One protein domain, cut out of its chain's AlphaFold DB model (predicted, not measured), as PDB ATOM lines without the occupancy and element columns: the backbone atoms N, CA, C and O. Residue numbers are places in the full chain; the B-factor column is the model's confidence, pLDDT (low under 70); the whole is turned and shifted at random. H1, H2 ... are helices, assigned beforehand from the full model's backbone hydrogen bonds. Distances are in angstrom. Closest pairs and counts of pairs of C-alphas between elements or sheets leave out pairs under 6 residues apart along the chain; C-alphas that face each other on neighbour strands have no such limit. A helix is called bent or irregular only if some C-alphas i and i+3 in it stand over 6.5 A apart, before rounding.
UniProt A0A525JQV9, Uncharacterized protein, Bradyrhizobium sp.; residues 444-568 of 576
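What this domain is: This is residues 444 to 568 of the 576 residues of an uncharacterized protein of Bradyrhizobium sp. (UniProt A0A525JQV9). Two helical hairpins, H3 with H4 and H5 with H6, stand side by side as a loosely formed four-helix middle, in which H4 packs broadly on H6 while H3 meets H5 over little more than one end. H7 covers the H5 and H6 side and makes one end of the longest axis; H1 and H2 pack on the H3 and H4 side and make the other, where the loop at residues 462 to 468 sticks out, of which 462 to 463 belong to H1. The printed part has 125 residues with seven named helices, H1 to H7 in chain order, and no named strand, and its class is all helix. It is compact, with a radius of gyration of the C-alphas of 14.3 A and spans of 40 by 32 by 27 A.

Where its parts are: Start at Asp 444 and go on to C-alpha 453 at (-34.352, -2.617, 8.342), where H1 begins; it holds residues 453 to 463 and is 15.6 A long from first to last C-alpha. H2 follows at residues 471 to 478. After one residue, find C-alpha 480 at (-35.425, -14.768, 4.895); from there H3 runs through residues 480 to 492, 18.6 A. H4 holds residues 498 to 506, and H5 residues 516 to 525, 14.3 A. H6, residues 529 to 546, is the longest helix by residues, 18 of them, and 20.9 A from end to end. Look near residue 536 for its kink of 78 degrees; H6 is irregular there, with C-alphas 534 and 537 standing 8.4 A apart. H7, residues 552 to 567, spans 22.6 A and ends with C-alpha 567 at (-62.368, -11.349, -6.446). H7 is neither bent nor irregular, but only just: C-alphas 553 and 556 are 6.3 A apart.

How they stand to each other: Look first at H3, the hub, which touches H1, H2, H4 and H5. H3 and H4 form a hairpin at a shallow tilt of 32 degrees, only just short of steep, with their closest C-alphas, Pro 480 and Leu 504, 6.9 A apart. H3 and H5 only just touch, with 3 pairs of C-alphas within 8 A; the closest are Asp 481 and Thr 516, at 6.5 A. H4 touches H6 at a shallow tilt of 11 degrees, the same way, and you find their closest C-alphas at Leu 505 and Trp 542, 5.7 A apart. H5 and H6 form a hairpin but only just touch, with 3 pairs of C-alphas within 8 A; Glu 517 and His 546 are closest, at 7.6 A. H7 touches H6 with residues 559 to 566 alone, opposite ways at a steep tilt of 49 degrees; C-alphas 533 and 565 are closest, at 5.1 A. H7 touches H5 with residues 554 to 561 alone, and the closest C-alphas, Ala 525 and Leu 558, are 4.9 A apart. At the other end, H2 touches H4, with C-alphas 476 and 504 closest at 6.0 A. H1 touches H3 about perpendicular, at 85 degrees, with C-alphas 453 and 486 closest at 5.5 A. H1 and H7 are apart. Every O i to N i+4 pair is within hydrogen-bond range in H1, H2, H3, H4 and H5, against 10 of 14 in H6 and 11 of 12 in H7.

The domain as a whole: The two C-alphas farthest apart are those of Ser 465 and Ala 552, at 44.1 A. The printed part has no cut, and no link is long. Mean pLDDT of the printed part is 82.0; look for values under 70 at residues 463 to 469 and at residue 508.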
ATOM      1  N   ASP A 444     -24.713  -3.511   3.429       73.62
ATOM      2  CA  ASP A 444     -25.285  -2.301   4.039       73.62
ATOM      3  C   ASP A 444     -26.482  -2.579   4.963       73.62
ATOM      4  O   ASP A 444     -26.772  -1.784   5.853       73.62
ATOM      5  N   LEU A 445     -27.166  -3.714   4.789       78.44
ATOM      6  CA  LEU A 445     -28.291  -4.141   5.631       78.44
ATOM      7  C   LEU A 445     -27.846  -5.075   6.763       78.44
ATOM      8  O   LEU A 445     -28.575  -5.277   7.733       78.44
ATOM      9  N   THR A 446     -26.628  -5.619   6.689       74.06
ATOM     10  CA  THR A 446     -26.154  -6.649   7.621       74.06
ATOM     11  C   THR A 446     -26.052  -6.122   9.057       74.06
ATOM     12  O   THR A 446     -26.385  -6.857   9.986       74.06
ATOM     13  N   ASN A 447     -25.709  -4.843   9.250       77.69
ATOM     14  CA  ASN A 447     -25.542  -4.214  10.573       77.69
ATOM     15  C   ASN A 447     -26.731  -3.341  11.026       77.69
ATOM     16  O   ASN A 447     -26.646  -2.685  12.065       77.69
ATOM     17  N   VAL A 448     -27.831  -3.311  10.268       84.38
ATOM     18  CA  VAL A 448     -29.027  -2.517  10.598       84.38
ATOM     19  C   VAL A 448     -29.915  -3.293  11.570       84.38
ATOM     20  O   VAL A 448     -30.091  -4.501  11.421       84.38
ATOM     21  N   THR A 449     -30.480  -2.629  12.580       84.50
ATOM     22  CA  THR A 449     -31.402  -3.295  13.513       84.50
ATOM     23  C   THR A 449     -32.712  -3.667  12.814       84.50
ATOM     24  O   THR A 449     -33.140  -2.969  11.892       84.50
ATOM     25  N   ASP A 450     -33.364  -4.748  13.249       83.38
ATOM     26  CA  ASP A 450     -34.588  -5.257  12.611       83.38
ATOM     27  C   ASP A 450     -35.700  -4.185  12.557       83.38
ATOM     28  O   ASP A 450     -36.476  -4.150  11.605       83.38
ATOM     29  N   GLU A 451     -35.728  -3.244  13.511       83.00
ATOM     30  CA  GLU A 451     -36.697  -2.139  13.550       83.00
ATOM     31  C   GLU A 451     -36.526  -1.125  12.411       83.00
ATOM     32  O   GLU A 451     -37.504  -0.567  11.917       83.00
ATOM     33  N   ASN A 452     -35.285  -0.878  11.989       83.88
ATOM     34  CA  ASN A 452     -34.954   0.119  10.965       83.88
ATOM     35  C   ASN A 452     -34.711  -0.508   9.586       83.88
ATOM     36  O   ASN A 452     -34.475   0.205   8.612       83.88
ATOM     37  N   LEU A 453     -34.777  -1.836   9.497       85.12
ATOM     38  CA  LEU A 453     -34.352  -2.617   8.342       85.12
ATOM     39  C   LEU A 453     -35.128  -2.264   7.063       85.12
ATOM     40  O   LEU A 453     -34.526  -2.037   6.017       85.12
ATOM     41  N   VAL A 454     -36.455  -2.148   7.157       83.94
ATOM     42  CA  VAL A 454     -37.321  -1.768   6.023       83.94
ATOM     43  C   VAL A 454     -37.102  -0.312   5.614       83.94
ATOM     44  O   VAL A 454     -37.011  -0.020   4.424       83.94
ATOM     45  N   ALA A 455     -36.985   0.602   6.581       83.19
ATOM     46  CA  ALA A 455     -36.782   2.023   6.302       83.19
ATOM     47  C   ALA A 455     -35.437   2.271   5.598       83.19
ATOM     48  O   ALA A 455     -35.362   3.039   4.637       83.19
ATOM     49  N   GLU A 456     -34.386   1.577   6.032       81.38
ATOM     50  CA  GLU A 456     -33.067   1.671   5.416       81.38
ATOM     51  C   GLU A 456     -33.035   1.015   4.031       81.38
ATOM     52  O   GLU A 456     -32.459   1.574   3.101       81.38
ATOM     53  N   ALA A 457     -33.729  -0.111   3.843       81.94
ATOM     54  CA  ALA A 457     -33.883  -0.723   2.527       81.94
ATOM     55  C   ALA A 457     -34.629   0.193   1.541       81.94
ATOM     56  O   ALA A 457     -34.184   0.355   0.406       81.94
ATOM     57  N   GLN A 458     -35.703   0.865   1.972       80.94
ATOM     58  CA  GLN A 458     -36.398   1.871   1.157       80.94
ATOM     59  C   GLN A 458     -35.479   3.048   0.805       80.94
ATOM     60  O   GLN A 458     -35.467   3.508  -0.338       80.94
ATOM     61  N   ARG A 459     -34.659   3.511   1.760       80.56
ATOM     62  CA  ARG A 459     -33.667   4.572   1.529       80.56
ATOM     63  C   ARG A 459     -32.611   4.151   0.505       80.56
ATOM     64  O   ARG A 459     -32.206   4.972  -0.314       80.56
ATOM     65  N   ILE A 460     -32.152   2.903   0.555       79.62
ATOM     66  CA  ILE A 460     -31.197   2.349  -0.410       79.62
ATOM     67  C   ILE A 460     -31.825   2.297  -1.803       79.62
ATOM     68  O   ILE A 460     -31.221   2.810  -2.738       79.62
ATOM     69  N   VAL A 461     -33.046   1.766  -1.934       73.31
ATOM     70  CA  VAL A 461     -33.768   1.697  -3.219       73.31
ATOM     71  C   VAL A 461     -33.970   3.091  -3.818       73.31
ATOM     72  O   VAL A 461     -33.708   3.293  -4.998       73.31
ATOM     73  N   ALA A 462     -34.341   4.081  -3.002       73.38
ATOM     74  CA  ALA A 462     -34.534   5.458  -3.457       73.38
ATOM     75  C   ALA A 462     -33.248   6.137  -3.975       73.38
ATOM     76  O   ALA A 462     -33.334   7.130  -4.696       73.38
ATOM     77  N   ASN A 463     -32.067   5.632  -3.601       69.38
ATOM     78  CA  ASN A 463     -30.766   6.185  -3.994       69.38
ATOM     79  C   ASN A 463     -29.983   5.281  -4.963       69.38
ATOM     80  O   ASN A 463     -28.875   5.649  -5.357       69.38
ATOM     81  N   ALA A 464     -30.524   4.115  -5.326       58.12
ATOM     82  CA  ALA A 464     -29.852   3.138  -6.174       58.12
ATOM     83  C   ALA A 464     -29.948   3.512  -7.663       58.12
ATOM     84  O   ALA A 464     -30.954   4.041  -8.141       58.12
ATOM     85  N   SER A 465     -28.893   3.209  -8.417       46.84
ATOM     86  CA  SER A 465     -28.925   3.258  -9.884       46.84
ATOM     87  C   SER A 465     -29.690   2.050 -10.437       46.84
ATOM     88  O   SER A 465     -29.618   0.971  -9.863       46.84
ATOM     89  N   PHE A 466     -30.341   2.178 -11.601       38.66
ATOM     90  CA  PHE A 466     -31.035   1.063 -12.280       38.66
ATOM     91  C   PHE A 466     -30.143  -0.179 -12.510       38.66
ATOM     92  O   PHE A 466     -30.648  -1.283 -12.679       38.66
ATOM     93  N   MET A 467     -28.817  -0.002 -12.528       32.31
ATOM     94  CA  MET A 467     -27.831  -1.077 -12.702       32.31
ATOM     95  C   MET A 467     -27.403  -1.755 -11.385       32.31
ATOM     96  O   MET A 467     -26.645  -2.721 -11.429       32.31
ATOM     97  N   GLU A 468     -27.818  -1.240 -10.226       49.84
ATOM     98  CA  GLU A 468     -27.495  -1.815  -8.918       49.84
ATOM     99  C   GLU A 468     -28.578  -2.818  -8.510       49.84
ATOM    100  O   GLU A 468     -29.768  -2.513  -8.516       49.84
ATOM    101  N   GLY A 469     -28.153  -4.033  -8.166       52.47
ATOM    102  CA  GLY A 469     -29.050  -5.067  -7.668       52.47
ATOM    103  C   GLY A 469     -29.783  -4.667  -6.379       52.47
ATOM    104  O   GLY A 469     -29.278  -3.879  -5.576       52.47
ATOM    105  N   SER A 470     -30.968  -5.237  -6.143       70.50
ATOM    106  CA  SER A 470     -31.716  -5.060  -4.900       70.50
ATOM    107  C   SER A 470     -30.951  -5.688  -3.730       70.50
ATOM    108  O   SER A 470     -30.810  -6.907  -3.619       70.50
ATOM    109  N   LYS A 471     -30.459  -4.849  -2.813       77.56
ATOM    110  CA  LYS A 471     -29.831  -5.307  -1.558       77.56
ATOM    111  C   LYS A 471     -30.840  -5.981  -0.624       77.56
ATOM    112  O   LYS A 471     -30.459  -6.831   0.177       77.56
ATOM    113  N   TRP A 472     -32.124  -5.625  -0.735       82.25
ATOM    114  CA  TRP A 472     -33.205  -6.299  -0.012       82.25
ATOM    115  C   TRP A 472     -33.389  -7.738  -0.502       82.25
ATOM    116  O   TRP A 472     -33.486  -8.654   0.305       82.25
ATOM    117  N   GLU A 473     -33.351  -7.950  -1.816       75.69
ATOM    118  CA  GLU A 473     -33.420  -9.279  -2.434       75.69
ATOM    119  C   GLU A 473     -32.247 -10.158  -1.976       75.69
ATOM    120  O   GLU A 473     -32.455 -11.298  -1.563       75.69
ATOM    121  N   GLY A 474     -31.031  -9.601  -1.908       79.50
ATOM    122  CA  GLY A 474     -29.875 -10.298  -1.333       79.50
ATOM    123  C   GLY A 474     -30.032 -10.661   0.143       79.50
ATOM    124  O   GLY A 474     -29.588 -11.731   0.559       79.50
ATOM    125  N   LEU A 475     -30.708  -9.825   0.938       82.88
ATOM    126  CA  LEU A 475     -31.032 -10.160   2.324       82.88
ATOM    127  C   LEU A 475     -32.058 -11.294   2.400       82.88
ATOM    128  O   LEU A 475     -31.856 -12.228   3.167       82.88
ATOM    129  N   VAL A 476     -33.119 -11.236   1.595       85.31
ATOM    130  CA  VAL A 476     -34.168 -12.265   1.548       85.31
ATOM    131  C   VAL A 476     -33.594 -13.634   1.162       85.31
ATOM    132  O   VAL A 476     -33.957 -14.634   1.771       85.31
ATOM    133  N   LEU A 477     -32.669 -13.690   0.201       80.38
ATOM    134  CA  LEU A 477     -32.024 -14.946  -0.201       80.38
ATOM    135  C   LEU A 477     -31.065 -15.501   0.865       80.38
ATOM    136  O   LEU A 477     -30.871 -16.713   0.946       80.38
ATOM    137  N   LYS A 478     -30.422 -14.626   1.648       84.00
ATOM    138  CA  LYS A 478     -29.396 -15.006   2.633       84.00
ATOM    139  C   LYS A 478     -29.980 -15.322   4.012       84.00
ATOM    140  O   LYS A 478     -29.474 -16.213   4.689       84.00
ATOM    141  N   ASP A 479     -30.997 -14.573   4.430       84.81
ATOM    142  CA  ASP A 479     -31.650 -14.653   5.741       84.81
ATOM    143  C   ASP A 479     -33.131 -14.214   5.626       84.81
ATOM    144  O   ASP A 479     -33.495 -13.086   5.999       84.81
ATOM    145  N   PRO A 480     -34.007 -15.082   5.077       86.94
ATOM    146  CA  PRO A 480     -35.425 -14.768   4.895       86.94
ATOM    147  C   PRO A 480     -36.151 -14.544   6.232       86.94
ATOM    148  O   PRO A 480     -37.082 -13.737   6.305       86.94
ATOM    149  N   ASP A 481     -35.703 -15.190   7.314       87.31
ATOM    150  CA  ASP A 481     -36.240 -15.015   8.665       87.31
ATOM    151  C   ASP A 481     -36.018 -13.585   9.179       87.31
ATOM    152  O   ASP A 481     -36.912 -12.979   9.776       87.31
ATOM    153  N   ARG A 482     -34.840 -13.001   8.927       87.88
ATOM    154  CA  ARG A 482     -34.557 -11.601   9.272       87.88
ATOM    155  C   ARG A 482     -35.345 -10.616   8.424       87.88
ATOM    156  O   ARG A 482     -35.865  -9.642   8.972       87.88
ATOM    157  N   ALA A 483     -35.477 -10.873   7.124       88.81
ATOM    158  CA  ALA A 483     -36.326 -10.058   6.259       88.81
ATOM    159  C   ALA A 483     -37.777 -10.032   6.781       88.81
ATOM    160  O   ALA A 483     -38.375  -8.958   6.900       88.81
ATOM    161  N   LEU A 484     -38.308 -11.185   7.208       90.56
ATOM    162  CA  LEU A 484     -39.637 -11.274   7.812       90.56
ATOM    163  C   LEU A 484     -39.749 -10.509   9.138       90.56
ATOM    164  O   LEU A 484     -40.775  -9.869   9.378       90.56
ATOM    165  N   ARG A 485     -38.725 -10.532  10.003       89.25
ATOM    166  CA  ARG A 485     -38.731  -9.737  11.250       89.25
ATOM    167  C   ARG A 485     -38.804  -8.236  10.967       89.25
ATOM    168  O   ARG A 485     -39.595  -7.546  11.613       89.25
ATOM    169  N   GLY A 486     -38.068  -7.753   9.965       88.19
ATOM    170  CA  GLY A 486     -38.152  -6.362   9.514       88.19
ATOM    171  C   GLY A 486     -39.541  -5.988   8.989       88.19
ATOM    172  O   GLY A 486     -40.108  -4.973   9.396       88.19
ATOM    173  N   LEU A 487     -40.133  -6.839   8.144       89.50
ATOM    174  CA  LEU A 487     -41.496  -6.639   7.633       89.50
ATOM    175  C   LEU A 487     -42.543  -6.666   8.752       89.50
ATOM    176  O   LEU A 487     -43.401  -5.789   8.815       89.50
ATOM    177  N   SER A 488     -42.421  -7.612   9.686       87.69
ATOM    178  CA  SER A 488     -43.290  -7.718  10.864       87.69
ATOM    179  C   SER A 488     -43.252  -6.444  11.713       87.69
ATOM    180  O   SER A 488     -44.269  -6.033  12.273       87.69
ATOM    181  N   PHE A 489     -42.083  -5.807  11.833       86.69
ATOM    182  CA  PHE A 489     -41.948  -4.552  12.567       86.69
ATOM    183  C   PHE A 489     -42.600  -3.376  11.826       86.69
ATOM    184  O   PHE A 489     -43.328  -2.597  12.448       86.69
ATOM    185  N   ALA A 490     -42.397  -3.265  10.509       85.50
ATOM    186  CA  ALA A 490     -43.036  -2.236   9.684       85.50
ATOM    187  C   ALA A 490     -44.574  -2.333   9.741       85.50
ATOM    188  O   ALA A 490     -45.254  -1.324   9.943       85.50
ATOM    189  N   MET A 491     -45.109  -3.556   9.696       84.75
ATOM    190  CA  MET A 491     -46.546  -3.825   9.797       84.75
ATOM    191  C   MET A 491     -47.164  -3.356  11.111       84.75
ATOM    192  O   MET A 491     -48.252  -2.783  11.108       84.75
ATOM    193  N   LYS A 492     -46.472  -3.548  12.243       82.81
ATOM    194  CA  LYS A 492     -46.951  -3.072  13.557       82.81
ATOM    195  C   LYS A 492     -47.164  -1.556  13.600       82.81
ATOM    196  O   LYS A 492     -47.896  -1.074  14.458       82.81
ATOM    197  N   HIS A 493     -46.552  -0.821  12.674       79.62
ATOM    198  CA  HIS A 493     -46.686   0.624  12.520       79.62
ATOM    199  C   HIS A 493     -47.594   1.014  11.340       79.62
ATOM    200  O   HIS A 493     -47.596   2.171  10.926       79.62
ATOM    201  N   GLY A 494     -48.365   0.065  10.796       77.81
ATOM    202  CA  GLY A 494     -49.294   0.280   9.685       77.81
ATOM    203  C   GLY A 494     -48.629   0.401   8.313       77.81
ATOM    204  O   GLY A 494     -49.301   0.773   7.356       77.81
ATOM    205  N   ASN A 495     -47.329   0.106   8.194       82.81
ATOM    206  CA  ASN A 495     -46.604   0.177   6.929       82.81
ATOM    207  C   ASN A 495     -46.497  -1.210   6.282       82.81
ATOM    208  O   ASN A 495     -45.869  -2.116   6.833       82.81
ATOM    209  N   TRP A 496     -47.069  -1.340   5.088       84.88
ATOM    210  CA  TRP A 496     -47.018  -2.544   4.267       84.88
ATOM    211  C   TRP A 496     -46.214  -2.280   2.992       84.88
ATOM    212  O   TRP A 496     -46.778  -1.857   1.983       84.88
ATOM    213  N   PRO A 497     -44.890  -2.506   3.009       82.88
ATOM    214  CA  PRO A 497     -44.058  -2.291   1.831       82.88
ATOM    215  C   PRO A 497     -44.317  -3.401   0.800       82.88
ATOM    216  O   PRO A 497     -43.681  -4.455   0.840       82.88
ATOM    217  N   GLN A 498     -45.266  -3.163  -0.110       81.69
ATOM    218  CA  GLN A 498     -45.728  -4.116  -1.130       81.69
ATOM    219  C   GLN A 498     -44.570  -4.810  -1.857       81.69
ATOM    220  O   GLN A 498     -44.519  -6.037  -1.915       81.69
ATOM    221  N   GLU A 499     -43.621  -4.036  -2.385       78.44
ATOM    222  CA  GLU A 499     -42.499  -4.562  -3.170       78.44
ATOM    223  C   GLU A 499     -41.617  -5.521  -2.356       78.44
ATOM    224  O   GLU A 499     -41.134  -6.522  -2.880       78.44
ATOM    225  N   PHE A 500     -41.439  -5.267  -1.059       86.75
ATOM    226  CA  PHE A 500     -40.613  -6.103  -0.185       86.75
ATOM    227  C   PHE A 500     -41.333  -7.376   0.258       86.75
ATOM    228  O   PHE A 500     -40.689  -8.415   0.418       86.75
ATOM    229  N   TRP A 501     -42.659  -7.311   0.402       87.31
ATOM    230  CA  TRP A 501     -43.510  -8.481   0.616       87.31
ATOM    231  C   TRP A 501     -43.522  -9.398  -0.599       87.31
ATOM    232  O   TRP A 501     -43.272 -10.593  -0.460       87.31
ATOM    233  N   GLN A 502     -43.718  -8.842  -1.796       82.44
ATOM    234  CA  GLN A 502     -43.579  -9.603  -3.036       82.44
ATOM    235  C   GLN A 502     -42.196 -10.254  -3.115       82.44
ATOM    236  O   GLN A 502     -42.102 -11.435  -3.438       82.44
ATOM    237  N   GLN A 503     -41.139  -9.516  -2.751       82.06
ATOM    238  CA  GLN A 503     -39.779 -10.046  -2.766       82.06
ATOM    239  C   GLN A 503     -39.555 -11.219  -1.814       82.06
ATOM    240  O   GLN A 503     -38.948 -12.213  -2.208       82.06
ATOM    241  N   LEU A 504     -40.095 -11.157  -0.598       87.00
ATOM    242  CA  LEU A 504     -40.029 -12.281   0.330       87.00
ATOM    243  C   LEU A 504     -40.798 -13.503  -0.196       87.00
ATOM    244  O   LEU A 504     -40.246 -14.602  -0.230       87.00
ATOM    245  N   LEU A 505     -42.047 -13.309  -0.628       87.06
ATOM    246  CA  LEU A 505     -42.960 -14.396  -1.004       87.06
ATOM    247  C   LEU A 505     -42.527 -15.121  -2.285       87.06
ATOM    248  O   LEU A 505     -42.660 -16.338  -2.384       87.06
ATOM    249  N   TRP A 506     -41.958 -14.395  -3.248       80.50
ATOM    250  CA  TRP A 506     -41.458 -14.981  -4.492       80.50
ATOM    251  C   TRP A 506     -40.064 -15.601  -4.382       80.50
ATOM    252  O   TRP A 506     -39.684 -16.371  -5.263       80.50
ATOM    253  N   SER A 507     -39.298 -15.295  -3.330       75.50
ATOM    254  CA  SER A 507     -37.922 -15.786  -3.192       75.50
ATOM    255  C   SER A 507     -37.817 -17.311  -3.109       75.50
ATOM    256  O   SER A 507     -36.762 -17.863  -3.439       75.50
ATOM    257  N   ARG A 508     -38.886 -17.985  -2.650       68.88
ATOM    258  CA  ARG A 508     -38.974 -19.447  -2.455       68.88
ATOM    259  C   ARG A 508     -37.748 -20.031  -1.746       68.88
ATOM    260  O   ARG A 508     -37.293 -21.139  -2.037       68.88
ATOM    261  N   THR A 509     -37.142 -19.234  -0.870       73.69
ATOM    262  CA  THR A 509     -35.961 -19.632  -0.107       73.69
ATOM    263  C   THR A 509     -36.441 -20.350   1.149       73.69
ATOM    264  O   THR A 509     -37.337 -19.831   1.818       73.69
ATOM    265  N   PRO A 510     -35.901 -21.536   1.480       76.88
ATOM    266  CA  PRO A 510     -36.307 -22.234   2.690       76.88
ATOM    267  C   PRO A 510     -35.972 -21.381   3.915       76.88
ATOM    268  O   PRO A 510     -34.859 -20.863   4.031       76.88
ATOM    269  N   TYR A 511     -36.929 -21.253   4.831       83.38
ATOM    270  CA  TYR A 511     -36.718 -20.555   6.093       83.38
ATOM    271  C   TYR A 511     -35.785 -21.350   7.010       83.38
ATOM    272  O   TYR A 511     -35.808 -22.585   7.027       83.38
ATOM    273  N   LEU A 512     -34.949 -20.643   7.768       80.12
ATOM    274  CA  LEU A 512     -34.016 -21.252   8.711       80.12
ATOM    275  C   LEU A 512     -34.733 -21.685   9.995       80.12
ATOM    276  O   LEU A 512     -34.355 -22.697  10.588       80.12
ATOM    277  N   ASP A 513     -35.760 -20.941  10.417       82.44
ATOM    278  CA  ASP A 513     -36.592 -21.278  11.572       82.44
ATOM    279  C   ASP A 513     -37.905 -21.965  11.153       82.44
ATOM    280  O   ASP A 513     -38.629 -21.528  10.258       82.44
ATOM    281  N   GLN A 514     -38.240 -23.055  11.847       78.06
ATOM    282  CA  GLN A 514     -39.469 -23.827  11.622       78.06
ATOM    283  C   GLN A 514     -40.731 -23.031  11.990       78.06
ATOM    284  O   GLN A 514     -41.818 -23.344  11.506       78.06
ATOM    285  N   GLY A 515     -40.602 -22.011  12.845       82.75
ATOM    286  CA  GLY A 515     -41.697 -21.112  13.220       82.75
ATOM    287  C   GLY A 515     -42.031 -20.043  12.176       82.75
ATOM    288  O   GLY A 515     -43.063 -19.379  12.296       82.75
ATOM    289  N   THR A 516     -41.200 -19.883  11.146       85.50
ATOM    290  CA  THR A 516     -41.309 -18.776  10.193       85.50
ATOM    291  C   THR A 516     -42.466 -18.956   9.215       85.50
ATOM    292  O   THR A 516     -43.214 -18.005   9.003       85.50
ATOM    293  N   GLU A 517     -42.707 -20.164   8.691       86.69
ATOM    294  CA  GLU A 517     -43.841 -20.413   7.781       86.69
ATOM    295  C   GLU A 517     -45.207 -20.142   8.444       86.69
ATOM    296  O   GLU A 517     -45.996 -19.382   7.874       86.69
ATOM    297  N   PRO A 518     -45.506 -20.661   9.658       89.12
ATOM    298  CA  PRO A 518     -46.743 -20.309  10.358       89.12
ATOM    299  C   PRO A 518     -46.879 -18.805  10.626       89.12
ATOM    300  O   PRO A 518     -47.982 -18.263  10.560       89.12
ATOM    301  N   HIS A 519     -45.765 -18.125  10.915       89.12
ATOM    302  CA  HIS A 519     -45.755 -16.687  11.180       89.12
ATOM    303  C   HIS A 519     -46.057 -15.872   9.916       89.12
ATOM    304  O   HIS A 519     -46.864 -14.949   9.980       89.12
ATOM    305  N   VAL A 520     -45.502 -16.242   8.754       90.38
ATOM    306  CA  VAL A 520     -45.875 -15.639   7.458       90.38
ATOM    307  C   VAL A 520     -47.367 -15.819   7.192       90.38
ATOM    308  O   VAL A 520     -48.044 -14.846   6.866       90.38
ATOM    309  N   ALA A 521     -47.894 -17.034   7.376       90.56
ATOM    310  CA  ALA A 521     -49.305 -17.316   7.128       90.56
ATOM    311  C   ALA A 521     -50.234 -16.464   8.010       90.56
ATOM    312  O   ALA A 521     -51.213 -15.908   7.516       90.56
ATOM    313  N   MET A 522     -49.892 -16.308   9.293       91.12
ATOM    314  CA  MET A 522     -50.627 -15.452  10.227       91.12
ATOM    315  C   MET A 522     -50.598 -13.979   9.792       91.12
ATOM    316  O   MET A 522     -51.638 -13.331   9.764       91.12
ATOM    317  N   LEU A 523     -49.433 -13.459   9.393       90.81
ATOM    318  CA  LEU A 523     -49.314 -12.068   8.943       90.81
ATOM    319  C   LEU A 523     -50.100 -11.807   7.656       90.81
ATOM    320  O   LEU A 523     -50.726 -10.760   7.536       90.81
ATOM    321  N   LEU A 524     -50.093 -12.745   6.705       91.56
ATOM    322  CA  LEU A 524     -50.882 -12.621   5.478       91.56
ATOM    323  C   LEU A 524     -52.389 -12.687   5.750       91.56
ATOM    324  O   LEU A 524     -53.144 -11.966   5.102       91.56
ATOM    325  N   ALA A 525     -52.825 -13.505   6.712       90.06
ATOM    326  CA  ALA A 525     -54.225 -13.568   7.131       90.06
ATOM    327  C   ALA A 525     -54.685 -12.275   7.834       90.06
ATOM    328  O   ALA A 525     -55.817 -11.843   7.641       90.06
ATOM    329  N   ASP A 526     -53.793 -11.623   8.586       89.06
ATOM    330  CA  ASP A 526     -54.044 -10.332   9.244       89.06
ATOM    331  C   ASP A 526     -53.863  -9.119   8.303       89.06
ATOM    332  O   ASP A 526     -54.069  -7.968   8.706       89.06
ATOM    333  N   CYS A 527     -53.463  -9.344   7.046       88.75
ATOM    334  CA  CYS A 527     -53.236  -8.281   6.072       88.75
ATOM    335  C   CYS A 527     -54.549  -7.579   5.688       88.75
ATOM    336  O   CYS A 527     -55.508  -8.258   5.317       88.75
ATOM    337  N   PRO A 528     -54.624  -6.234   5.710       90.94
ATOM    338  CA  PRO A 528     -55.763  -5.513   5.155       90.94
ATOM    339  C   PRO A 528     -56.020  -5.903   3.694       90.94
ATOM    340  O   PRO A 528     -55.094  -6.027   2.894       90.94
ATOM    341  N   LEU A 529     -57.290  -6.113   3.346       86.38
ATOM    342  CA  LEU A 529     -57.669  -6.679   2.051       86.38
ATOM    343  C   LEU A 529     -57.264  -5.778   0.870       86.38
ATOM    344  O   LEU A 529     -56.811  -6.274  -0.156       86.38
ATOM    345  N   ASP A 530     -57.367  -4.460   1.042       84.88
ATOM    346  CA  ASP A 530     -56.945  -3.433   0.082       84.88
ATOM    347  C   ASP A 530     -55.440  -3.478  -0.216       84.88
ATOM    348  O   ASP A 530     -55.018  -3.276  -1.354       84.88
ATOM    349  N   VAL A 531     -54.633  -3.802   0.791       85.56
ATOM    350  CA  VAL A 531     -53.190  -3.998   0.647       85.56
ATOM    351  C   VAL A 531     -52.890  -5.347  -0.005       85.56
ATOM    352  O   VAL A 531     -52.063  -5.418  -0.916       85.56
ATOM    353  N   LEU A 532     -53.576  -6.412   0.420       86.31
ATOM    354  CA  LEU A 532     -53.338  -7.773  -0.058       86.31
ATOM    355  C   LEU A 532     -53.558  -7.907  -1.569       86.31
ATOM    356  O   LEU A 532     -52.741  -8.544  -2.231       86.31
ATOM    357  N   VAL A 533     -54.580  -7.232  -2.118       83.19
ATOM    358  CA  VAL A 533     -54.881  -7.172  -3.567       83.19
ATOM    359  C   VAL A 533     -53.638  -6.843  -4.402       83.19
ATOM    360  O   VAL A 533     -53.433  -7.403  -5.477       83.19
ATOM    361  N   THR A 534     -52.758  -5.985  -3.885       80.44
ATOM    362  CA  THR A 534     -51.570  -5.508  -4.606       80.44
ATOM    363  C   THR A 534     -50.463  -6.566  -4.754       80.44
ATOM    364  O   THR A 534     -49.543  -6.407  -5.562       80.44
ATOM    365  N   PHE A 535     -50.523  -7.671  -4.004       81.19
ATOM    366  CA  PHE A 535     -49.571  -8.784  -4.098       81.19
ATOM    367  C   PHE A 535     -50.209 -10.174  -3.941       81.19
ATOM    368  O   PHE A 535     -49.503 -11.147  -3.663       81.19
ATOM    369  N   THR A 536     -51.516 -10.298  -4.201       84.62
ATOM    370  CA  THR A 536     -52.279 -11.556  -4.093       84.62
ATOM    371  C   THR A 536     -51.620 -12.706  -4.846       84.62
ATOM    372  O   THR A 536     -51.530 -13.807  -4.316       84.62
ATOM    373  N   SER A 537     -51.102 -12.469  -6.057       78.31
ATOM    374  CA  SER A 537     -50.443 -13.518  -6.849       78.31
ATOM    375  C   SER A 537     -49.196 -14.082  -6.165       78.31
ATOM    376  O   SER A 537     -48.970 -15.289  -6.217       78.31
ATOM    377  N   ALA A 538     -48.413 -13.230  -5.495       78.81
ATOM    378  CA  ALA A 538     -47.226 -13.652  -4.752       78.81
ATOM    379  C   ALA A 538     -47.617 -14.490  -3.529       78.81
ATOM    380  O   ALA A 538     -47.047 -15.552  -3.287       78.81
ATOM    381  N   ALA A 539     -48.635 -14.042  -2.791       86.12
ATOM    382  CA  ALA A 539     -49.138 -14.741  -1.614       86.12
ATOM    383  C   ALA A 539     -49.813 -16.079  -1.962       86.12
ATOM    384  O   ALA A 539     -49.605 -17.066  -1.262       86.12
ATOM    385  N   ALA A 540     -50.555 -16.148  -3.070       85.56
ATOM    386  CA  ALA A 540     -51.160 -17.385  -3.559       85.56
ATOM    387  C   ALA A 540     -50.102 -18.403  -4.009       85.56
ATOM    388  O   ALA A 540     -50.205 -19.580  -3.674       85.56
ATOM    389  N   ALA A 541     -49.063 -17.949  -4.720       81.56
ATOM    390  CA  ALA A 541     -47.954 -18.810  -5.120       81.56
ATOM    391  C   ALA A 541     -47.177 -19.353  -3.910       81.56
ATOM    392  O   ALA A 541     -46.811 -20.524  -3.900       81.56
ATOM    393  N   TRP A 542     -46.959 -18.518  -2.889       89.38
ATOM    394  CA  TRP A 542     -46.352 -18.944  -1.629       89.38
ATOM    395  C   TRP A 542     -47.234 -19.970  -0.896       89.38
ATOM    396  O   TRP A 542     -46.745 -21.007  -0.453       89.38
ATOM    397  N   LEU A 543     -48.551 -19.736  -0.822       87.00
ATOM    398  CA  LEU A 543     -49.476 -20.666  -0.172       87.00
ATOM    399  C   LEU A 543     -49.497 -22.040  -0.850       87.00
ATOM    400  O   LEU A 543     -49.499 -23.046  -0.150       87.00
ATOM    401  N   ASP A 544     -49.490 -22.101  -2.185       84.62
ATOM    402  CA  ASP A 544     -49.469 -23.367  -2.935       84.62
ATOM    403  C   ASP A 544     -48.248 -24.235  -2.575       84.62
ATOM    404  O   ASP A 544     -48.356 -25.451  -2.394       84.62
ATOM    405  N   GLU A 545     -47.090 -23.600  -2.380       82.00
ATOM    406  CA  GLU A 545     -45.849 -24.279  -2.005       82.00
ATOM    407  C   GLU A 545     -45.871 -24.791  -0.553       82.00
ATOM    408  O   GLU A 545     -45.455 -25.925  -0.286       82.00
ATOM    409  N   HIS A 546     -46.425 -24.003   0.376       83.50
ATOM    410  CA  HIS A 546     -46.418 -24.291   1.816       83.50
ATOM    411  C   HIS A 546     -47.721 -24.921   2.352       83.50
ATOM    412  O   HIS A 546     -47.809 -25.293   3.524       83.50
ATOM    413  N   ALA A 547     -48.735 -25.145   1.511       84.56
ATOM    414  CA  ALA A 547     -50.033 -25.692   1.930       84.56
ATOM    415  C   ALA A 547     -49.932 -27.056   2.637       84.56
ATOM    416  O   ALA A 547     -50.792 -27.409   3.440       84.56
ATOM    417  N   LYS A 548     -48.885 -27.839   2.350       82.94
ATOM    418  CA  LYS A 548     -48.664 -29.165   2.955       82.94
ATOM    419  C   LYS A 548     -48.015 -29.111   4.338       82.94
ATOM    420  O   LYS A 548     -48.096 -30.105   5.059       82.94
ATOM    421  N   THR A 549     -47.339 -28.016   4.680       83.25
ATOM    422  CA  THR A 549     -46.632 -27.845   5.961       83.25
ATOM    423  C   THR A 549     -47.458 -27.049   6.968       83.25
ATOM    424  O   THR A 549     -47.291 -27.227   8.175       83.25
ATOM    425  N   LEU A 550     -48.395 -26.225   6.492       86.69
ATOM    426  CA  LEU A 550     -49.285 -25.433   7.334       86.69
ATOM    427  C   LEU A 550     -50.381 -26.275   8.003       86.69
ATOM    428  O   LEU A 550     -50.977 -27.179   7.417       86.69
ATOM    429  N   SER A 551     -50.694 -25.931   9.254       88.56
ATOM    430  CA  SER A 551     -51.854 -26.488   9.958       88.56
ATOM    431  C   SER A 551     -53.166 -25.984   9.351       88.56
ATOM    432  O   SER A 551     -53.233 -24.847   8.880       88.56
ATOM    433  N   ALA A 552     -54.228 -26.791   9.426       86.19
ATOM    434  CA  ALA A 552     -55.549 -26.435   8.897       86.19
ATOM    435  C   ALA A 552     -56.093 -25.104   9.456       86.19
ATOM    436  O   ALA A 552     -56.737 -24.359   8.720       86.19
ATOM    437  N   ASP A 553     -55.780 -24.784  10.716       88.94
ATOM    438  CA  ASP A 553     -56.236 -23.563  11.396       88.94
ATOM    439  C   ASP A 553     -55.598 -22.277  10.837       88.94
ATOM    440  O   ASP A 553     -56.132 -21.195  11.049       88.94
ATOM    441  N   LEU A 554     -54.479 -22.386  10.111       89.31
ATOM    442  CA  LEU A 554     -53.823 -21.265   9.421       89.31
ATOM    443  C   LEU A 554     -54.073 -21.297   7.910       89.31
ATOM    444  O   LEU A 554     -54.229 -20.250   7.286       89.31
ATOM    445  N   LEU A 555     -54.134 -22.497   7.328       90.50
ATOM    446  CA  LEU A 555     -54.303 -22.702   5.892       90.50
ATOM    447  C   LEU A 555     -55.648 -22.172   5.383       90.50
ATOM    448  O   LEU A 555     -55.675 -21.412   4.417       90.50
ATOM    449  N   TRP A 556     -56.760 -22.566   6.012       90.38
ATOM    450  CA  TRP A 556     -58.093 -22.226   5.506       90.38
ATOM    451  C   TRP A 556     -58.438 -20.739   5.637       90.38
ATOM    452  O   TRP A 556     -58.896 -20.175   4.644       90.38
ATOM    453  N   PRO A 557     -58.166 -20.062   6.771       92.25
ATOM    454  CA  PRO A 557     -58.404 -18.623   6.862       92.25
ATOM    455  C   PRO A 557     -57.596 -17.823   5.837       92.25
ATOM    456  O   PRO A 557     -58.133 -16.913   5.212       92.25
ATOM    457  N   LEU A 558     -56.328 -18.189   5.613       92.31
ATOM    458  CA  LEU A 558     -55.491 -17.531   4.612       92.31
ATOM    459  C   LEU A 558     -55.992 -17.791   3.185       92.31
ATOM    460  O   LEU A 558     -56.036 -16.868   2.374       92.31
ATOM    461  N   TRP A 559     -56.398 -19.025   2.881       91.38
ATOM    462  CA  TRP A 559     -56.992 -19.368   1.590       91.38
ATOM    463  C   TRP A 559     -58.237 -18.523   1.301       91.38
ATOM    464  O   TRP A 559     -58.330 -17.909   0.237       91.38
ATOM    465  N   ASP A 560     -59.167 -18.448   2.256       90.88
ATOM    466  CA  ASP A 560     -60.403 -17.675   2.109       90.88
ATOM    467  C   ASP A 560     -60.119 -16.176   1.946       90.88
ATOM    468  O   ASP A 560     -60.788 -15.497   1.163       90.88
ATOM    469  N   HIS A 561     -59.107 -15.659   2.646       91.81
ATOM    470  CA  HIS A 561     -58.690 -14.260   2.560       91.81
ATOM    471  C   HIS A 561     -58.066 -13.916   1.198       91.81
ATOM    472  O   HIS A 561     -58.409 -12.904   0.587       91.81
ATOM    473  N   LEU A 562     -57.223 -14.802   0.655       89.38
ATOM    474  CA  LEU A 562     -56.660 -14.655  -0.693       89.38
ATOM    475  C   LEU A 562     -57.719 -14.808  -1.786       89.38
ATOM    476  O   LEU A 562     -57.685 -14.081  -2.779       89.38
ATOM    477  N   ALA A 563     -58.678 -15.717  -1.605       85.94
ATOM    478  CA  ALA A 563     -59.796 -15.880  -2.527       85.94
ATOM    479  C   ALA A 563     -60.671 -14.618  -2.581       85.94
ATOM    480  O   ALA A 563     -61.087 -14.214  -3.666       85.94
ATOM    481  N   GLN A 564     -60.908 -13.964  -1.439       88.00
ATOM    482  CA  GLN A 564     -61.598 -12.671  -1.383       88.00
ATOM    483  C   GLN A 564     -60.791 -11.567  -2.074       88.00
ATOM    484  O   GLN A 564     -61.355 -10.808  -2.860       88.00
ATOM    485  N   ALA A 565     -59.474 -11.507  -1.851       82.81
ATOM    486  CA  ALA A 565     -58.610 -10.528  -2.511       82.81
ATOM    487  C   ALA A 565     -58.589 -10.709  -4.039       82.81
ATOM    488  O   ALA A 565     -58.602  -9.730  -4.774       82.81
ATOM    489  N   ALA A 566     -58.612 -11.950  -4.534       76.06
ATOM    490  CA  ALA A 566     -58.630 -12.249  -5.967       76.06
ATOM    491  C   ALA A 566     -59.958 -11.895  -6.668       76.06
ATOM    492  O   ALA A 566     -59.990 -11.791  -7.891       76.06
ATOM    493  N   GLN A 567     -61.052 -11.734  -5.915       75.62
ATOM    494  CA  GLN A 567     -62.368 -11.349  -6.446       75.62
ATOM    495  C   GLN A 567     -62.568  -9.833  -6.531       75.62
ATOM    496  O   GLN A 567     -63.521  -9.378  -7.163       75.62
ATOM    497  N   ILE A 568     -61.700  -9.049  -5.893       72.00
ATOM    498  CA  ILE A 568     -61.728  -7.592  -5.984       72.00
ATOM    499  C   ILE A 568     -60.994  -7.212  -7.269       72.00
ATOM    500  O   ILE A 568     -59.771  -7.302  -7.338       72.00
TER     501      ILE A 568